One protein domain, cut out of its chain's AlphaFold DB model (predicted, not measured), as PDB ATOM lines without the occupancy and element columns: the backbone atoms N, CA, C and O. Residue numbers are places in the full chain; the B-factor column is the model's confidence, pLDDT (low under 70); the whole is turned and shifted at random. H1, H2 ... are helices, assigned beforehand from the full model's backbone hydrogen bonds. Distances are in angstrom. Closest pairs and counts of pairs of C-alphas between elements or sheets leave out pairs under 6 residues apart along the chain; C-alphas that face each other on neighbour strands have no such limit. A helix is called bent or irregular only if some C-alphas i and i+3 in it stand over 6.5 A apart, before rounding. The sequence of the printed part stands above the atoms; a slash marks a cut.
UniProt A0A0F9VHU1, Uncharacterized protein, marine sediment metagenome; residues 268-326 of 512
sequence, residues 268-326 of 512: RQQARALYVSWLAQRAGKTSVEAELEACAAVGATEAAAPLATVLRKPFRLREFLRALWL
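This is residues 268 to 326 of the 512 residues of an uncharacterized protein of marine sediment metagenome (UniProt A0A0F9VHU1). Two helical hairpins, H1 with H2 and H3 with H4, pack side by side into a small four-helix bundle, H1 packing on H3 and H2 on H4. Seen end on, the helices make a diamond with H1 and H4 at opposite corners, and the second hairpin is shifted lengthwise from the first, a somewhat staggered bundle. The printed part has 59 residues with four named helices, H1, H2, H3 and H4 in that order, and no named strand; the class is all helix, and the helix packing is mostly aligned. The whole is compact, with a radius of gyration of the C-alphas of 9.9 A and spans of 29 by 20 by 17 A.

Start with H1, residues 269 to 282, and go on to H2, residues 289 to 297: the two form a helical hairpin and touch, their closest C-alphas being those of Leu 279 and Glu 291, 5.6 A apart. They run opposite ways at a shallow tilt of 32 degrees, only just short of steep. Next comes H3, residues 301 to 312, which touches H1 with residues 302 to 306 alone, meeting residues 276 to 280 of H1; the closest C-alphas are those of Ala 280 and Pro 306, 4.8 A apart. H1 and H3 run the same way at a shallow tilt of 22 degrees. H2 and H3 are close but not clearly touching, with the C-alphas of Cys 295 and Ala 303 closest at 7.0 A. Last is H4, residues 317 to 326, which forms a helical hairpin with H3; they touch, with the C-alphas of Leu 311 and Phe 320 closest at 5.6 A, and H3 touches H4 with residues 307 to 311 alone. They run opposite ways at a shallow tilt of 30 degrees. H4 also touches H2, with the C-alphas of Glu 289 and Glu 319 closest at 5.7 A, the same way at a shallow tilt of 15 degrees. H1 and H4 are apart. In the backbones of H2 and H4 every O i to N i+4 pair is within hydrogen-bond range; in H1 it is 8 of 10 and in H3 5 of 8.

Find C-alpha 269 at (-42.019, 38.544, -86.239); from there H1 runs 20.5 A to C-alpha 282. H1 is irregular, with C-alphas 270 and 273 at 7.8 A. H2 measures 12.5 A from C-alpha 289 to C-alpha 297. Find C-alpha 301 at (-34.197, 46.290, -91.535), where H3 begins; it runs 18.5 A to C-alpha 312 and is only just irregular, with C-alphas 302 and 305 at 6.9 A. H4 runs 14.3 A from C-alpha 317 to C-alpha 326 at (-33.101, 52.096, -84.327).

Look at Gln 270 and Leu 317 for the two C-alphas farthest apart, 29.5 A. The links from H2 to H3 and from H3 to H4 are tight, and that from H1 to H2 is short. The printed part has no cut; its mean pLDDT is 93.0, and no printed residue is under 70.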
ATOM      1  N   ARG A 268     -44.607  40.939 -82.973       95.50
ATOM      2  CA  ARG A 268     -44.488  39.561 -83.482       95.50
ATOM      3  C   ARG A 268     -43.766  39.549 -84.823       95.50
ATOM      4  O   ARG A 268     -44.063  40.380 -85.681       95.50
ATOM      5  N   GLN A 269     -42.858  38.596 -85.032       96.25
ATOM      6  CA  GLN A 269     -42.019  38.544 -86.239       96.25
ATOM      7  C   GLN A 269     -42.851  38.466 -87.529       96.25
ATOM      8  O   GLN A 269     -42.528  39.113 -88.522       96.25
ATOM      9  N   GLN A 270     -43.961  37.733 -87.490       96.62
ATOM     10  CA  GLN A 270     -44.891  37.535 -88.602       96.62
ATOM     11  C   GLN A 270     -45.549  38.850 -89.056       96.62
ATOM     12  O   GLN A 270     -45.840  39.032 -90.233       96.62
ATOM     13  N   ALA A 271     -45.725  39.815 -88.145       96.88
ATOM     14  CA  ALA A 271     -46.328  41.116 -88.430       96.88
ATOM     15  C   ALA A 271     -45.299  42.197 -88.833       96.88
ATOM     16  O   ALA A 271     -45.655  43.371 -88.960       96.88
ATOM     17  N   ARG A 272     -44.029  41.827 -89.075       96.81
ATOM     18  CA  ARG A 272     -42.933  42.746 -89.441       96.81
ATOM     19  C   ARG A 272     -43.310  43.724 -90.557       96.81
ATOM     20  O   ARG A 272     -43.122  44.930 -90.401       96.81
ATOM     21  N   ALA A 273     -43.872  43.219 -91.655       96.94
ATOM     22  CA  ALA A 273     -44.259  44.043 -92.801       96.94
ATOM     23  C   ALA A 273     -45.324  45.093 -92.430       96.94
ATOM     24  O   ALA A 273     -45.257  46.238 -92.886       96.94
ATOM     25  N   LEU A 274     -46.262  44.744 -91.540       97.69
ATOM     26  CA  LEU A 274     -47.282  45.673 -91.059       97.69
ATOM     27  C   LEU A 274     -46.658  46.821 -90.264       97.69
ATOM     28  O   LEU A 274     -46.995  47.976 -90.528       97.69
ATOM     29  N   TYR A 275     -45.715  46.543 -89.358       97.81
ATOM     30  CA  TYR A 275     -45.055  47.591 -88.569       97.81
ATOM     31  C   TYR A 275     -44.327  48.605 -89.453       97.81
ATOM     32  O   TYR A 275     -44.515  49.812 -89.281       97.81
ATOM     33  N   VAL A 276     -43.572  48.120 -90.445       97.19
ATOM     34  CA  VAL A 276     -42.872  48.972 -91.416       97.19
ATOM     35  C   VAL A 276     -43.870  49.795 -92.234       97.19
ATOM     36  O   VAL A 276     -43.690  51.004 -92.382       97.19
ATOM     37  N   SER A 277     -44.959  49.177 -92.708       97.50
ATOM     38  CA  SER A 277     -45.993  49.875 -93.482       97.50
ATOM     39  C   SER A 277     -46.676  50.986 -92.674       97.50
ATOM     40  O   SER A 277     -46.833  52.108 -93.159       97.50
ATOM     41  N   TRP A 278     -47.014  50.728 -91.408       97.12
ATOM     42  CA  TRP A 278     -47.633  51.714 -90.527       97.12
ATOM     43  C   TRP A 278     -46.680  52.851 -90.181       97.12
ATOM     44  O   TRP A 278     -47.106  54.008 -90.142       97.12
ATOM     45  N   LEU A 279     -45.401  52.536 -89.950       96.62
ATOM     46  CA  LEU A 279     -44.362  53.538 -89.749       96.62
ATOM     47  C   LEU A 279     -44.262  54.444 -90.982       96.62
ATOM     48  O   LEU A 279     -44.331  55.663 -90.841       96.62
ATOM     49  N   ALA A 280     -44.197  53.866 -92.185       95.94
ATOM     50  CA  ALA A 280     -44.125  54.604 -93.446       95.94
ATOM     51  C   ALA A 280     -45.332  55.536 -93.654       95.94
ATOM     52  O   ALA A 280     -45.173  56.708 -93.992       95.94
ATOM     53  N   GLN A 281     -46.546  55.039 -93.407       95.31
ATOM     54  CA  GLN A 281     -47.782  55.800 -93.607       95.31
ATOM     55  C   GLN A 281     -47.902  57.011 -92.670       95.31
ATOM     56  O   GLN A 281     -48.466  58.045 -93.061       95.31
ATOM     57  N   ARG A 282     -47.401  56.876 -91.431       93.12
ATOM     58  CA  ARG A 282     -47.583  57.849 -90.340       93.12
ATOM     59  C   ARG A 282     -46.370  58.743 -90.084       93.12
ATOM     60  O   ARG A 282     -46.543  59.774 -89.425       93.12
ATOM     61  N   ALA A 283     -45.190  58.385 -90.590       91.06
ATOM     62  CA  ALA A 283     -43.961  59.155 -90.427       91.06
ATOM     63  C   ALA A 283     -44.168  60.625 -90.826       91.06
ATOM     64  O   ALA A 283     -44.677  60.937 -91.903       91.06
ATOM     65  N   GLY A 284     -43.816  61.541 -89.921       84.81
ATOM     66  CA  GLY A 284     -43.955  62.986 -90.120       84.81
ATOM     67  C   GLY A 284     -45.380  63.547 -90.050       84.81
ATOM     68  O   GLY A 284     -45.543  64.760 -90.153       84.81
ATOM     69  N   LYS A 285     -46.409  62.711 -89.858       89.44
ATOM     70  CA  LYS A 285     -47.816  63.148 -89.756       89.44
ATOM     71  C   LYS A 285     -48.351  63.071 -88.331       89.44
ATOM     72  O   LYS A 285     -49.103  63.935 -87.895       89.44
ATOM     73  N   THR A 286     -47.993  62.015 -87.608       90.69
ATOM     74  CA  THR A 286     -48.448  61.765 -86.234       90.69
ATOM     75  C   THR A 286     -47.365  61.051 -85.441       90.69
ATOM     76  O   THR A 286     -46.394  60.582 -86.025       90.69
ATOM     77  N   SER A 287     -47.558  60.921 -84.129       90.50
ATOM     78  CA  SER A 287     -46.638  60.162 -83.287       90.50
ATOM     79  C   SER A 287     -46.534  58.692 -83.712       90.50
ATOM     80  O   SER A 287     -47.566  58.036 -83.901       90.50
ATOM     81  N   VAL A 288     -45.292  58.210 -83.840       94.31
ATOM     82  CA  VAL A 288     -44.929  56.850 -84.290       94.31
ATOM     83  C   VAL A 288     -44.082  56.072 -83.269       94.31
ATOM     84  O   VAL A 288     -43.395  55.119 -83.625       94.31
ATOM     85  N   GLU A 289     -44.097  56.476 -81.990       92.56
ATOM     86  CA  GLU A 289     -43.294  55.825 -80.935       92.56
ATOM     87  C   GLU A 289     -43.550  54.306 -80.865       92.56
ATOM     88  O   GLU A 289     -42.606  53.531 -80.779       92.56
ATOM     89  N   ALA A 290     -44.812  53.869 -80.945       94.00
ATOM     90  CA  ALA A 290     -45.160  52.451 -80.831       94.00
ATOM     91  C   ALA A 290     -44.672  51.628 -82.035       94.00
ATOM     92  O   ALA A 290     -44.210  50.504 -81.877       94.00
ATOM     93  N   GLU A 291     -44.754  52.192 -83.239       96.44
ATOM     94  CA  GLU A 291     -44.289  51.573 -84.476       96.44
ATOM     95  C   GLU A 291     -42.763  51.445 -84.501       96.44
ATOM     96  O   GLU A 291     -42.252  50.427 -84.961       96.44
ATOM     97  N   LEU A 292     -42.043  52.441 -83.971       95.62
ATOM     98  CA  LEU A 292     -40.590  52.376 -83.800       95.62
ATOM     99  C   LEU A 292     -40.195  51.245 -82.844       95.62
ATOM    100  O   LEU A 292     -39.319  50.455 -83.185       95.62
ATOM    101  N   GLU A 293     -40.854  51.128 -81.687       94.62
ATOM    102  CA  GLU A 293     -40.573  50.032 -80.748       94.62
ATOM    103  C   GLU A 293     -40.912  48.661 -81.343       94.62
ATOM    104  O   GLU A 293     -40.150  47.712 -81.168       94.62
ATOM    105  N   ALA A 294     -42.007  48.558 -82.099       95.62
ATOM    106  CA  ALA A 294     -42.367  47.316 -82.771       95.62
ATOM    107  C   ALA A 294     -41.350  46.918 -83.850       95.62
ATOM    108  O   ALA A 294     -40.934  45.763 -83.887       95.62
ATOM    109  N   CYS A 295     -40.893  47.866 -84.679       96.44
ATOM    110  CA  CYS A 295     -39.848  47.618 -85.679       96.44
ATOM    111  C   CYS A 295     -38.518  47.209 -85.034       96.44
ATOM    112  O   CYS A 295     -37.842  46.321 -85.552       96.44
ATOM    113  N   ALA A 296     -38.157  47.830 -83.907       93.31
ATOM    114  CA  ALA A 296     -36.958  47.480 -83.152       93.31
ATOM    115  C   ALA A 296     -37.033  46.057 -82.587       93.31
ATOM    116  O   ALA A 296     -36.099  45.278 -82.751       93.31
ATOM    117  N   ALA A 297     -38.167  45.697 -81.981       93.75
ATOM    118  CA  ALA A 297     -38.364  44.390 -81.360       93.75
ATOM    119  C   ALA A 297     -38.246  43.215 -82.349       93.75
ATOM    120  O   ALA A 297     -37.821  42.136 -81.948       93.75
ATOM    121  N   VAL A 298     -38.597  43.421 -83.624       94.81
ATOM    122  CA  VAL A 298     -38.532  42.387 -84.678       94.81
ATOM    123  C   VAL A 298     -37.332  42.538 -85.624       94.81
ATOM    124  O   VAL A 298     -37.240  41.827 -86.627       94.81
ATOM    125  N   GLY A 299     -36.432  43.493 -85.354       92.31
ATOM    126  CA  GLY A 299     -35.258  43.758 -86.191       92.31
ATOM    127  C   GLY A 299     -35.603  44.105 -87.646       92.31
ATOM    128  O   GLY A 299     -34.985  43.581 -88.571       92.31
ATOM    129  N   ALA A 300     -36.618  44.947 -87.870       93.75
ATOM    130  CA  ALA A 300     -37.121  45.258 -89.208       93.75
ATOM    131  C   ALA A 300     -36.157  46.153 -90.014       93.75
ATOM    132  O   ALA A 300     -36.292  47.377 -90.018       93.75
ATOM    133  N   THR A 301     -35.200  45.559 -90.732       91.00
ATOM    134  CA  THR A 301     -34.197  46.290 -91.535       91.00
ATOM    135  C   THR A 301     -34.807  47.150 -92.649       91.00
ATOM    136  O   THR A 301     -34.261  48.202 -92.983       91.00
ATOM    137  N   GLU A 302     -35.987  46.793 -93.163       93.38
ATOM    138  CA  GLU A 302     -36.723  47.566 -94.174       93.38
ATOM    139  C   GLU A 302     -37.259  48.898 -93.623       93.38
ATOM    140  O   GLU A 302     -37.644  49.782 -94.391       93.38
ATOM    141  N   ALA A 303     -37.246  49.095 -92.299       93.38
ATOM    142  CA  ALA A 303     -37.623  50.360 -91.675       93.38
ATOM    143  C   ALA A 303     -36.655  51.512 -92.009       93.38
ATOM    144  O   ALA A 303     -36.994  52.666 -91.752       93.38
ATOM    145  N   ALA A 304     -35.488  51.248 -92.613       89.94
ATOM    146  CA  ALA A 304     -34.489  52.264 -92.957       89.94
ATOM    147  C   ALA A 304     -35.065  53.461 -93.744       89.94
ATOM    148  O   ALA A 304     -34.801  54.617 -93.399       89.94
ATOM    149  N   ALA A 305     -35.898  53.208 -94.761       89.19
ATOM    150  CA  ALA A 305     -36.508  54.274 -95.557       89.19
ATOM    151  C   ALA A 305     -37.548  55.097 -94.757       89.19
ATOM    152  O   ALA A 305     -37.424  56.327 -94.704       89.19
ATOM    153  N   PRO A 306     -38.528  54.482 -94.063       93.62
ATOM    154  CA  PRO A 306     -39.408  55.205 -93.143       93.62
ATOM    155  C   PRO A 306     -38.665  55.992 -92.053       93.62
ATOM    156  O   PRO A 306     -39.046  57.125 -91.751       93.62
ATOM    157  N   LEU A 307     -37.575  55.446 -91.504       93.75
ATOM    158  CA  LEU A 307     -36.758  56.102 -90.479       93.75
ATOM    159  C   LEU A 307     -36.142  57.407 -90.977       93.75
ATOM    160  O   LEU A 307     -36.151  58.394 -90.245       93.75
ATOM    161  N   ALA A 308     -35.676  57.465 -92.227       92.00
ATOM    162  CA  ALA A 308     -35.174  58.710 -92.809       92.00
ATOM    163  C   ALA A 308     -36.243  59.821 -92.800       92.00
ATOM    164  O   ALA A 308     -35.936  60.982 -92.518       92.00
ATOM    165  N   THR A 309     -37.509  59.469 -93.045       92.12
ATOM    166  CA  THR A 309     -38.634  60.415 -92.969       92.12
ATOM    167  C   THR A 309     -38.898  60.860 -91.529       92.12
ATOM    168  O   THR A 309     -39.053  62.059 -91.286       92.12
ATOM    169  N   VAL A 310     -38.885  59.929 -90.566       93.06
ATOM    170  CA  VAL A 310     -39.048  60.249 -89.133       93.06
ATOM    171  C   VAL A 310     -37.934  61.171 -88.642       93.06
ATOM    172  O   VAL A 310     -38.211  62.122 -87.923       93.06
ATOM    173  N   LEU A 311     -36.690  60.947 -89.064       92.75
ATOM    174  CA  LEU A 311     -35.546  61.776 -88.678       92.75
ATOM    175  C   LEU A 311     -35.591  63.183 -89.280       92.75
ATOM    176  O   LEU A 311     -35.130  64.133 -88.654       92.75
ATOM    177  N   ARG A 312     -36.155  63.341 -90.481       91.19
ATOM    178  CA  ARG A 312     -36.315  64.659 -91.115       91.19
ATOM    179  C   ARG A 312     -37.427  65.486 -90.477       91.19
ATOM    180  O   ARG A 312     -37.312  66.706 -90.430       91.19
ATOM    181  N   LYS A 313     -38.512  64.837 -90.049       89.25
ATOM    182  CA  LYS A 313     -39.711  65.498 -89.510       89.25
ATOM    183  C   LYS A 313     -40.270  64.743 -88.294       89.25
ATOM    184  O   LYS A 313     -41.383  64.221 -88.365       89.25
ATOM    185  N   PRO A 314     -39.529  64.643 -87.181       89.12
ATOM    186  CA  PRO A 314     -40.023  63.974 -85.983       89.12
ATOM    187  C   PRO A 314     -41.179  64.759 -85.353       89.12
ATOM    188  O   PRO A 314     -41.130  65.988 -85.239       89.12
ATOM    189  N   PHE A 315     -42.210  64.051 -84.879       86.81
ATOM    190  CA  PHE A 315     -43.323  64.697 -84.180       86.81
ATOM    191  C   PHE A 315     -42.904  65.142 -82.770       86.81
ATOM    192  O   PHE A 315     -43.379  66.156 -82.256       86.81
ATOM    193  N   ARG A 316     -41.992  64.390 -82.142       86.88
ATOM    194  CA  ARG A 316     -41.443  64.641 -80.800       86.88
ATOM    195  C   ARG A 316     -39.952  64.348 -80.752       86.88
ATOM    196  O   ARG A 316     -39.471  63.467 -81.462       86.88
ATOM    197  N   LEU A 317     -39.242  64.984 -79.821       88.44
ATOM    198  CA  LEU A 317     -37.823  64.695 -79.595       88.44
ATOM    199  C   LEU A 317     -37.563  63.216 -79.273       88.44
ATOM    200  O   LEU A 317     -36.615  62.626 -79.780       88.44
ATOM    201  N   ARG A 318     -38.424  62.589 -78.464       88.00
ATOM    202  CA  ARG A 318     -38.274  61.170 -78.109       88.00
ATOM    203  C   ARG A 318     -38.302  60.255 -79.336       88.00
ATOM    204  O   ARG A 318     -37.518  59.316 -79.403       88.00
ATOM    205  N   GLU A 319     -39.160  60.553 -80.308       89.50
ATOM    206  CA  GLU A 319     -39.237  59.802 -81.567       89.50
ATOM    207  C   GLU A 319     -37.976  59.969 -82.400       89.50
ATOM    208  O   GLU A 319     -37.478  58.988 -82.933       89.50
ATOM    209  N   PHE A 320     -37.438  61.189 -82.476       91.25
ATOM    210  CA  PHE A 320     -36.177  61.446 -83.167       91.25
ATOM    211  C   PHE A 320     -35.033  60.618 -82.571       91.25
ATOM    212  O   PHE A 320     -34.335  59.912 -83.295       91.25
ATOM    213  N   LEU A 321     -34.870  60.669 -81.243       91.25
ATOM    214  CA  LEU A 321     -33.819  59.926 -80.545       91.25
ATOM    215  C   LEU A 321     -33.991  58.415 -80.741       91.25
ATOM    216  O   LEU A 321     -33.024  57.729 -81.067       91.25
ATOM    217  N   ARG A 322     -35.224  57.900 -80.622       92.25
ATOM    218  CA  ARG A 322     -35.489  56.471 -80.823       92.25
ATOM    219  C   ARG A 322     -35.285  56.035 -82.274       92.25
ATOM    220  O   ARG A 322     -34.729  54.966 -82.501       92.25
ATOM    221  N   ALA A 323     -35.672  56.858 -83.245       93.50
ATOM    222  CA  ALA A 323     -35.429  56.593 -84.659       93.50
ATOM    223  C   ALA A 323     -33.928  56.585 -84.991       93.50
ATOM    224  O   ALA A 323     -33.494  55.757 -85.788       93.50
ATOM    225  N   LEU A 324     -33.122  57.451 -84.359       92.12
ATOM    226  CA  LEU A 324     -31.662  57.407 -84.496       92.12
ATOM    227  C   LEU A 324     -31.077  56.124 -83.907       92.12
ATOM    228  O   LEU A 324     -30.238  55.502 -84.553       92.12
ATOM    229  N   TRP A 325     -31.527  55.716 -82.715       91.88
ATOM    230  CA  TRP A 325     -31.101  54.453 -82.100       91.88
ATOM    231  C   TRP A 325     -31.422  53.270 -83.003       91.88
ATOM    232  O   TRP A 325     -30.529  52.500 -83.338       91.88
ATOM    233  N   LEU A 326     -32.670  53.183 -83.464       92.44
ATOM    234  CA  LEU A 326     -33.101  52.096 -84.327       92.44
ATOM    235  C   LEU A 326     -32.341  52.097 -85.659       92.44
ATOM    236  O   LEU A 326     -31.888  51.050 -86.101       92.44
TER     237      LEU A 326